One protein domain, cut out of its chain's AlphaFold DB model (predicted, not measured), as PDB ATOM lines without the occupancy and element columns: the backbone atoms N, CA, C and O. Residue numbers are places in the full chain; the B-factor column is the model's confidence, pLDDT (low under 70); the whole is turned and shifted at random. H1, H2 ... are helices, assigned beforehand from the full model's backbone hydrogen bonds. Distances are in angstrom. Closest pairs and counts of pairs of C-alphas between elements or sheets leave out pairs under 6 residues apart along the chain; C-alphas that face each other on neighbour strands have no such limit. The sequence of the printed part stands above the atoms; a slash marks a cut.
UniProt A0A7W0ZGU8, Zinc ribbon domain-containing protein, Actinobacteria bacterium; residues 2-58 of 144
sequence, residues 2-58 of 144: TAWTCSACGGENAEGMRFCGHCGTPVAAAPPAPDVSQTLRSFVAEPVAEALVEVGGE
ATOM      1  N   THR A   2     109.736 175.814 111.609       54.97
ATOM      2  CA  THR A   2     109.564 176.715 112.752       54.97
ATOM      3  C   THR A   2     110.572 176.410 113.867       54.97
ATOM      4  O   THR A   2     110.292 175.686 114.811       54.97
ATOM      5  N   ALA A   3     111.772 176.980 113.753       85.56
ATOM      6  CA  ALA A   3     112.764 177.022 114.829       85.56
ATOM      7  C   ALA A   3     112.254 177.832 116.040       85.56
ATOM      8  O   ALA A   3     111.462 178.762 115.875       85.56
ATOM      9  N   TRP A   4     112.717 177.500 117.249       89.19
ATOM     10  CA  TRP A   4     112.419 178.265 118.467       89.19
ATOM     11  C   TRP A   4     113.678 178.939 119.013       89.19
ATOM     12  O   TRP A   4     114.783 178.394 118.941       89.19
ATOM     13  N   THR A   5     113.510 180.128 119.583       92.38
ATOM     14  CA  THR A   5     114.604 180.906 120.170       92.38
ATOM     15  C   THR A   5     114.638 180.700 121.678       92.38
ATOM     16  O   THR A   5     113.622 180.835 122.360       92.38
ATOM     17  N   CYS A   6     115.812 180.376 122.215       91.75
ATOM     18  CA  CYS A   6     115.986 180.183 123.647       91.75
ATOM     19  C   CYS A   6     115.837 181.506 124.410       91.75
ATOM     20  O   CYS A   6     116.582 182.450 124.163       91.75
ATOM     21  N   SER A   7     114.944 181.556 125.400       89.38
ATOM     22  CA  SER A   7     114.745 182.739 126.250       89.38
ATOM     23  C   SER A   7     115.929 183.049 127.175       89.38
ATOM     24  O   SER A   7     116.066 184.183 127.619       89.38
ATOM     25  N   ALA A   8     116.789 182.065 127.464       90.88
ATOM     26  CA  ALA A   8     117.923 182.229 128.375       90.88
ATOM     27  C   ALA A   8     119.194 182.754 127.688       90.88
ATOM     28  O   ALA A   8     119.925 183.536 128.287       90.88
ATOM     29  N   CYS A   9     119.481 182.318 126.456       93.50
ATOM     30  CA  CYS A   9     120.715 182.695 125.750       93.50
ATOM     31  C   CYS A   9     120.501 183.299 124.355       93.50
ATOM     32  O   CYS A   9     121.473 183.692 123.719       93.50
ATOM     33  N   GLY A  10     119.266 183.341 123.846       91.69
ATOM     34  CA  GLY A  10     118.957 183.843 122.504       91.69
ATOM     35  C   GLY A  10     119.328 182.901 121.352       91.69
ATOM     36  O   GLY A  10     119.095 183.250 120.201       91.69
ATOM     37  N   GLY A  11     119.884 181.716 121.626       91.00
ATOM     38  CA  GLY A  11     120.260 180.750 120.588       91.00
ATOM     39  C   GLY A  11     119.050 180.153 119.860       91.00
ATOM     40  O   GLY A  11     118.044 179.815 120.492       91.00
ATOM     41  N   GLU A  12     119.158 179.992 118.542       93.50
ATOM     42  CA  GLU A  12     118.155 179.321 117.708       93.50
ATOM     43  C   GLU A  12     118.277 177.796 117.817       93.50
ATOM     44  O   GLU A  12     119.375 177.236 117.808       93.50
ATOM     45  N   ASN A  13     117.137 177.115 117.921       92.25
ATOM     46  CA  ASN A  13     117.052 175.666 118.049       92.25
ATOM     47  C   ASN A  13     116.027 175.093 117.067       92.25
ATOM     48  O   ASN A  13     114.996 175.707 116.781       92.25
ATOM     49  N   ALA A  14     116.295 173.886 116.572       91.69
ATOM     50  CA  ALA A  14     115.405 173.192 115.648       91.69
ATOM     51  C   ALA A  14     114.114 172.700 116.333       91.69
ATOM     52  O   ALA A  14     114.057 172.517 117.555       91.69
ATOM     53  N   GLU A  15     113.081 172.437 115.528       87.38
ATOM     54  CA  GLU A  15     111.855 171.779 115.996       87.38
ATOM     55  C   GLU A  15     112.155 170.420 116.641       87.38
ATOM     56  O   GLU A  15     113.014 169.668 116.182       87.38
ATOM     57  N   GLY A  16     111.427 170.090 117.708       86.06
ATOM     58  CA  GLY A  16     111.558 168.813 118.417       86.06
ATOM     59  C   GLY A  16     112.702 168.749 119.436       86.06
ATOM     60  O   GLY A  16     112.744 167.813 120.237       86.06
ATOM     61  N   MET A  17     113.594 169.746 119.485       89.44
ATOM     62  CA  MET A  17     114.598 169.830 120.550       89.44
ATOM     63  C   MET A  17     113.926 170.135 121.891       89.44
ATOM     64  O   MET A  17     113.224 171.130 122.010       89.44
ATOM     65  N   ARG A  18     114.157 169.290 122.909       88.06
ATOM     66  CA  ARG A  18     113.597 169.462 124.271       88.06
ATOM     67  C   ARG A  18     114.394 170.452 125.131       88.06
ATOM     68  O   ARG A  18     113.866 170.976 126.109       88.06
ATOM     69  N   PHE A  19     115.648 170.694 124.753       91.19
ATOM     70  CA  PHE A  19     116.604 171.571 125.427       91.19
ATOM     71  C   PHE A  19     117.348 172.417 124.392       91.19
ATOM     72  O   PHE A  19     117.511 171.992 123.248       91.19
ATOM     73  N   CYS A  20     117.816 173.595 124.800       92.94
ATOM     74  CA  CYS A  20     118.660 174.450 123.977       92.94
ATOM     75  C   CYS A  20     120.027 173.792 123.744       92.94
ATOM     76  O   CYS A  20     120.723 173.463 124.705       92.94
ATOM     77  N   GLY A  21     120.449 173.665 122.485       91.19
ATOM     78  CA  GLY A  21     121.746 173.088 122.117       91.19
ATOM     79  C   GLY A  21     122.962 173.929 122.528       91.19
ATOM     80  O   GLY A  21     124.078 173.425 122.490       91.19
ATOM     81  N   HIS A  22     122.757 175.188 122.932       91.81
ATOM     82  CA  HIS A  22     123.836 176.106 123.313       91.81
ATOM     83  C   HIS A  22     124.051 176.202 124.830       91.81
ATOM     84  O   HIS A  22     125.189 176.278 125.280       91.81
ATOM     85  N   CYS A  23     122.976 176.223 125.624       93.69
ATOM     86  CA  CYS A  23     123.054 176.455 127.076       93.69
ATOM     87  C   CYS A  23     122.342 175.397 127.933       93.69
ATOM     88  O   CYS A  23     122.407 175.468 129.154       93.69
ATOM     89  N   GLY A  24     121.645 174.431 127.324       89.81
ATOM     90  CA  GLY A  24     120.950 173.360 128.043       89.81
ATOM     91  C   GLY A  24     119.587 173.734 128.636       89.81
ATOM     92  O   GLY A  24     118.921 172.862 129.188       89.81
ATOM     93  N   THR A  25     119.122 174.982 128.504       90.56
ATOM     94  CA  THR A  25     117.809 175.395 129.032       90.56
ATOM     95  C   THR A  25     116.668 174.601 128.375       90.56
ATOM     96  O   THR A  25     116.606 174.558 127.142       90.56
ATOM     97  N   PRO A  26     115.756 173.980 129.148       90.06
ATOM     98  CA  PRO A  26     114.603 173.269 128.598       90.06
ATOM     99  C   PRO A  26     113.603 174.229 127.935       90.06
ATOM    100  O   PRO A  26     113.478 175.381 128.337       90.06
ATOM    101  N   VAL A  27     112.864 173.745 126.931       84.50
ATOM    102  CA  VAL A  27     111.846 174.538 126.193       84.50
ATOM    103  C   VAL A  27     110.716 175.012 127.108       84.50
ATOM    104  O   VAL A  27     110.184 176.106 126.935       84.50
ATOM    105  N   ALA A  28     110.348 174.184 128.083       76.62
ATOM    106  CA  ALA A  28     109.380 174.510 129.115       76.62
ATOM    107  C   ALA A  28     110.090 174.549 130.465       76.62
ATOM    108  O   ALA A  28     110.939 173.697 130.746       76.62
ATOM    109  N   ALA A  29     109.709 175.509 131.309       67.81
ATOM    110  CA  ALA A  29     110.044 175.451 132.722       67.81
ATOM    111  C   ALA A  29     109.633 174.074 133.259       67.81
ATOM    112  O   ALA A  29     108.557 173.570 132.917       67.81
ATOM    113  N   ALA A  30     110.516 173.448 134.042       63.31
ATOM    114  CA  ALA A  30     110.190 172.189 134.691       63.31
ATOM    115  C   ALA A  30     108.845 172.348 135.419       63.31
ATOM    116  O   ALA A  30     108.601 173.416 135.997       63.31
ATOM    117  N   PRO A  31     107.957 171.338 135.373       65.88
ATOM    118  CA  PRO A  31     106.757 171.379 136.193       65.88
ATOM    119  C   PRO A  31     107.169 171.656 137.645       65.88
ATOM    120  O   PRO A  31     108.261 171.228 138.045       65.88
ATOM    121  N   PRO A  32     106.343 172.384 138.421       68.25
ATOM    122  CA  PRO A  32     106.643 172.621 139.824       68.25
ATOM    123  C   PRO A  32     106.977 171.283 140.477       68.25
ATOM    124  O   PRO A  32     106.301 170.278 140.222       68.25
ATOM    125  N   ALA A  33     108.064 171.262 141.249       69.75
ATOM    126  CA  ALA A  33     108.473 170.059 141.949       69.75
ATOM    127  C   ALA A  33     107.274 169.531 142.758       69.75
ATOM    128  O   ALA A  33     106.529 170.336 143.328       69.75
ATOM    129  N   PRO A  34     107.041 168.208 142.776       74.62
ATOM    130  CA  PRO A  34     105.959 167.650 143.572       74.62
ATOM    131  C   PRO A  34     106.141 168.066 145.034       74.62
ATOM    132  O   PRO A  34     107.257 168.022 145.553       74.62
ATOM    133  N   ASP A  35     105.053 168.467 145.694       79.62
ATOM    134  CA  ASP A  35     105.083 168.769 147.123       79.62
ATOM    135  C   ASP A  35     105.376 167.482 147.907       79.62
ATOM    136  O   ASP A  35     104.526 166.604 148.064       79.62
ATOM    137  N   VAL A  36     106.618 167.354 148.371       80.69
ATOM    138  CA  VAL A  36     107.092 166.211 149.159       80.69
ATOM    139  C   VAL A  36     106.899 166.414 150.662       80.69
ATOM    140  O   VAL A  36     107.223 165.515 151.436       80.69
ATOM    141  N   SER A  37     106.340 167.546 151.102       78.75
ATOM    142  CA  SER A  37     106.223 167.901 152.523       78.75
ATOM    143  C   SER A  37     105.406 166.875 153.306       78.75
ATOM    144  O   SER A  37     105.787 166.464 154.400       78.75
ATOM    145  N   GLN A  38     104.290 166.410 152.736       80.75
ATOM    146  CA  GLN A  38     103.452 165.396 153.378       80.75
ATOM    147  C   GLN A  38     104.165 164.041 153.477       80.75
ATOM    148  O   GLN A  38     104.072 163.361 154.497       80.75
ATOM    149  N   THR A  39     104.926 163.682 152.444       82.56
ATOM    150  CA  THR A  39     105.747 162.469 152.429       82.56
ATOM    151  C   THR A  39     106.836 162.543 153.497       82.56
ATOM    152  O   THR A  39     106.982 161.607 154.279       82.56
ATOM    153  N   LEU A  40     107.544 163.671 153.613       82.50
ATOM    154  CA  LEU A  40     108.580 163.874 154.630       82.50
ATOM    155  C   LEU A  40     108.031 163.692 156.051       82.50
ATOM    156  O   LEU A  40     108.604 162.926 156.823       82.50
ATOM    157  N   ARG A  41     106.872 164.286 156.367       82.62
ATOM    158  CA  ARG A  41     106.211 164.127 157.679       82.62
ATOM    159  C   ARG A  41     105.860 162.675 158.031       82.62
ATOM    160  O   ARG A  41     105.709 162.362 159.204       82.62
ATOM    161  N   SER A  42     105.727 161.787 157.040       82.50
ATOM    162  CA  SER A  42     105.467 160.358 157.277       82.50
ATOM    163  C   SER A  42     106.730 159.537 157.571       82.50
ATOM    164  O   SER A  42     106.636 158.478 158.189       82.50
ATOM    165  N   PHE A  43     107.905 160.013 157.145       82.00
ATOM    166  CA  PHE A  43     109.167 159.271 157.246       82.00
ATOM    167  C   PHE A  43     110.077 159.742 158.376       82.00
ATOM    168  O   PHE A  43     110.845 158.942 158.909       82.00
ATOM    169  N   VAL A  44     110.020 161.024 158.732       84.06
ATOM    170  CA  VAL A  44     110.872 161.607 159.772       84.06
ATOM    171  C   VAL A  44     110.034 162.216 160.889       84.06
ATOM    172  O   VAL A  44     108.838 162.449 160.738       84.06
ATOM    173  N   ALA A  45     110.665 162.464 162.038       83.38
ATOM    174  CA  ALA A  45     110.010 163.167 163.135       83.38
ATOM    175  C   ALA A  45     109.595 164.584 162.704       83.38
ATOM    176  O   ALA A  45     110.291 165.228 161.922       83.38
ATOM    177  N   GLU A  46     108.497 165.079 163.270       80.00
ATOM    178  CA  GLU A  46     107.879 166.363 162.914       80.00
ATOM    179  C   GLU A  46     108.863 167.553 162.908       80.00
ATOM    180  O   GLU A  46     108.936 168.223 161.878       80.00
ATOM    181  N   PRO A  47     109.749 167.737 163.914       81.25
ATOM    182  CA  PRO A  47     110.723 168.837 163.894       81.25
ATOM    183  C   PRO A  47     111.750 168.731 162.758       81.25
ATOM    184  O   PRO A  47     112.281 169.730 162.288       81.25
ATOM    185  N   VAL A  48     112.059 167.505 162.320       82.19
ATOM    186  CA  VAL A  48     112.991 167.255 161.213       82.19
ATOM    187  C   VAL A  48     112.292 167.490 159.877       82.19
ATOM    188  O   VAL A  48     112.898 168.045 158.966       82.19
ATOM    189  N   ALA A  49     111.021 167.097 159.759       84.38
ATOM    190  CA  ALA A  49     110.223 167.352 158.564       84.38
ATOM    191  C   ALA A  49     110.047 168.856 158.325       84.38
ATOM    192  O   ALA A  49     110.218 169.304 157.197       84.38
ATOM    193  N   GLU A  50     109.739 169.623 159.373       83.06
ATOM    194  CA  GLU A  50     109.602 171.081 159.290       83.06
ATOM    195  C   GLU A  50     110.911 171.741 158.864       83.06
ATOM    196  O   GLU A  50     110.924 172.456 157.864       83.06
ATOM    197  N   ALA A  51     112.025 171.405 159.523       82.19
ATOM    198  CA  ALA A  51     113.335 171.925 159.147       82.19
ATOM    199  C   ALA A  51     113.677 171.611 157.677       82.19
ATOM    200  O   ALA A  51     114.106 172.488 156.938       82.19
ATOM    201  N   LEU A  52     113.438 170.382 157.209       82.31
ATOM    202  CA  LEU A  52     113.705 169.987 155.818       82.31
ATOM    203  C   LEU A  52     112.872 170.764 154.790       82.31
ATOM    204  O   LEU A  52     113.380 171.083 153.714       82.31
ATOM    205  N   VAL A  53     111.604 171.033 155.107       82.62
ATOM    206  CA  VAL A  53     110.709 171.825 154.251       82.62
ATOM    207  C   VAL A  53     111.174 173.281 154.202       82.62
ATOM    208  O   VAL A  53     111.180 173.874 153.125       82.62
ATOM    209  N   GLU A  54     111.615 173.839 155.332       79.31
ATOM    210  CA  GLU A  54     112.109 175.218 155.418       79.31
ATOM    211  C   GLU A  54     113.413 175.444 154.642       79.31
ATOM    212  O   GLU A  54     113.519 176.443 153.932       79.31
ATOM    213  N   VAL A  55     114.391 174.528 154.716       79.81
ATOM    214  CA  VAL A  55     115.674 174.695 153.992       79.81
ATOM    215  C   VAL A  55     115.576 174.312 152.503       79.81
ATOM    216  O   VAL A  55     116.559 174.361 151.769       79.81
ATOM    217  N   GLY A  56     114.395 173.922 152.010       73.81
ATOM    218  CA  GLY A  56     114.182 173.657 150.582       73.81
ATOM    219  C   GLY A  56     115.037 172.514 150.018       73.81
ATOM    220  O   GLY A  56     115.305 172.479 148.818       73.81
ATOM    221  N   GLY A  57     115.473 171.577 150.869       65.94
ATOM    222  CA  GLY A  57     116.291 170.423 150.480       65.94
ATOM    223  C   GLY A  57     117.808 170.644 150.478       65.94
ATOM    224  O   GLY A  57     118.543 169.670 150.307       65.94
ATOM    225  N   GLU A  58     118.302 171.862 150.721       68.12
ATOM    226  CA  GLU A  58     119.726 172.079 151.002       68.12
ATOM    227  C   GLU A  58     120.008 171.751 152.468       68.12
ATOM    228  O   GLU A  58     119.812 172.558 153.366       68.12
TER     229      GLU A  58
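AT A GLANCE: This is residues 2 to 58 of the 144 residues of the protein "Zinc ribbon domain-containing protein" of Actinobacteria bacterium (UniProt A0A7W0ZGU8). Little regular structure is here: a looped head without a named element, residues 2 to 27, and a small helical hairpin, H1 and H2, sit at the two ends of a long strap whose residues 29 to 34 stand free. The printed part has 57 residues with two named helices, H1 then H2, and no named strand; the class is all helix, with 16 residues in named elements. It is extended, with a radius of gyration of the C-alphas of 18.1 A and spans of 51 by 18 by 12 A.

IN THESE COORDINATES: Start at C-alpha 2, (109.564, 176.715, 112.752); residues 2 to 36 hold no named element. Find H1, residues 37 to 43, from C-alpha 37 at (106.223, 167.901, 152.523), 10.3 A long. H2, residues 46 to 54, is 12.3 A long and ends at C-alpha 54, (112.109, 175.218, 155.418).

HOW THE PARTS SIT: In the head, residues 4 to 5 pair with residues 12 to 13, antiparallel. Farther on, H1 and H2 touch as a helical hairpin, the closest C-alphas being those of Arg 41 and Ala 49, 5.2 A apart. They run opposite ways at a tilt of 35.2 degrees, only just steep. In H1 and H2 every O i to N i+4 pair is within hydrogen-bond range.

THE WHOLE: The two C-alphas farthest apart, Thr 2 and Ala 45, are 52.2 A apart. The printed part has no cut, and the link from H1 to H2 is tight. Look for pLDDT under 70 at residue 2, residues 29 to 33 and residues 57 to 58.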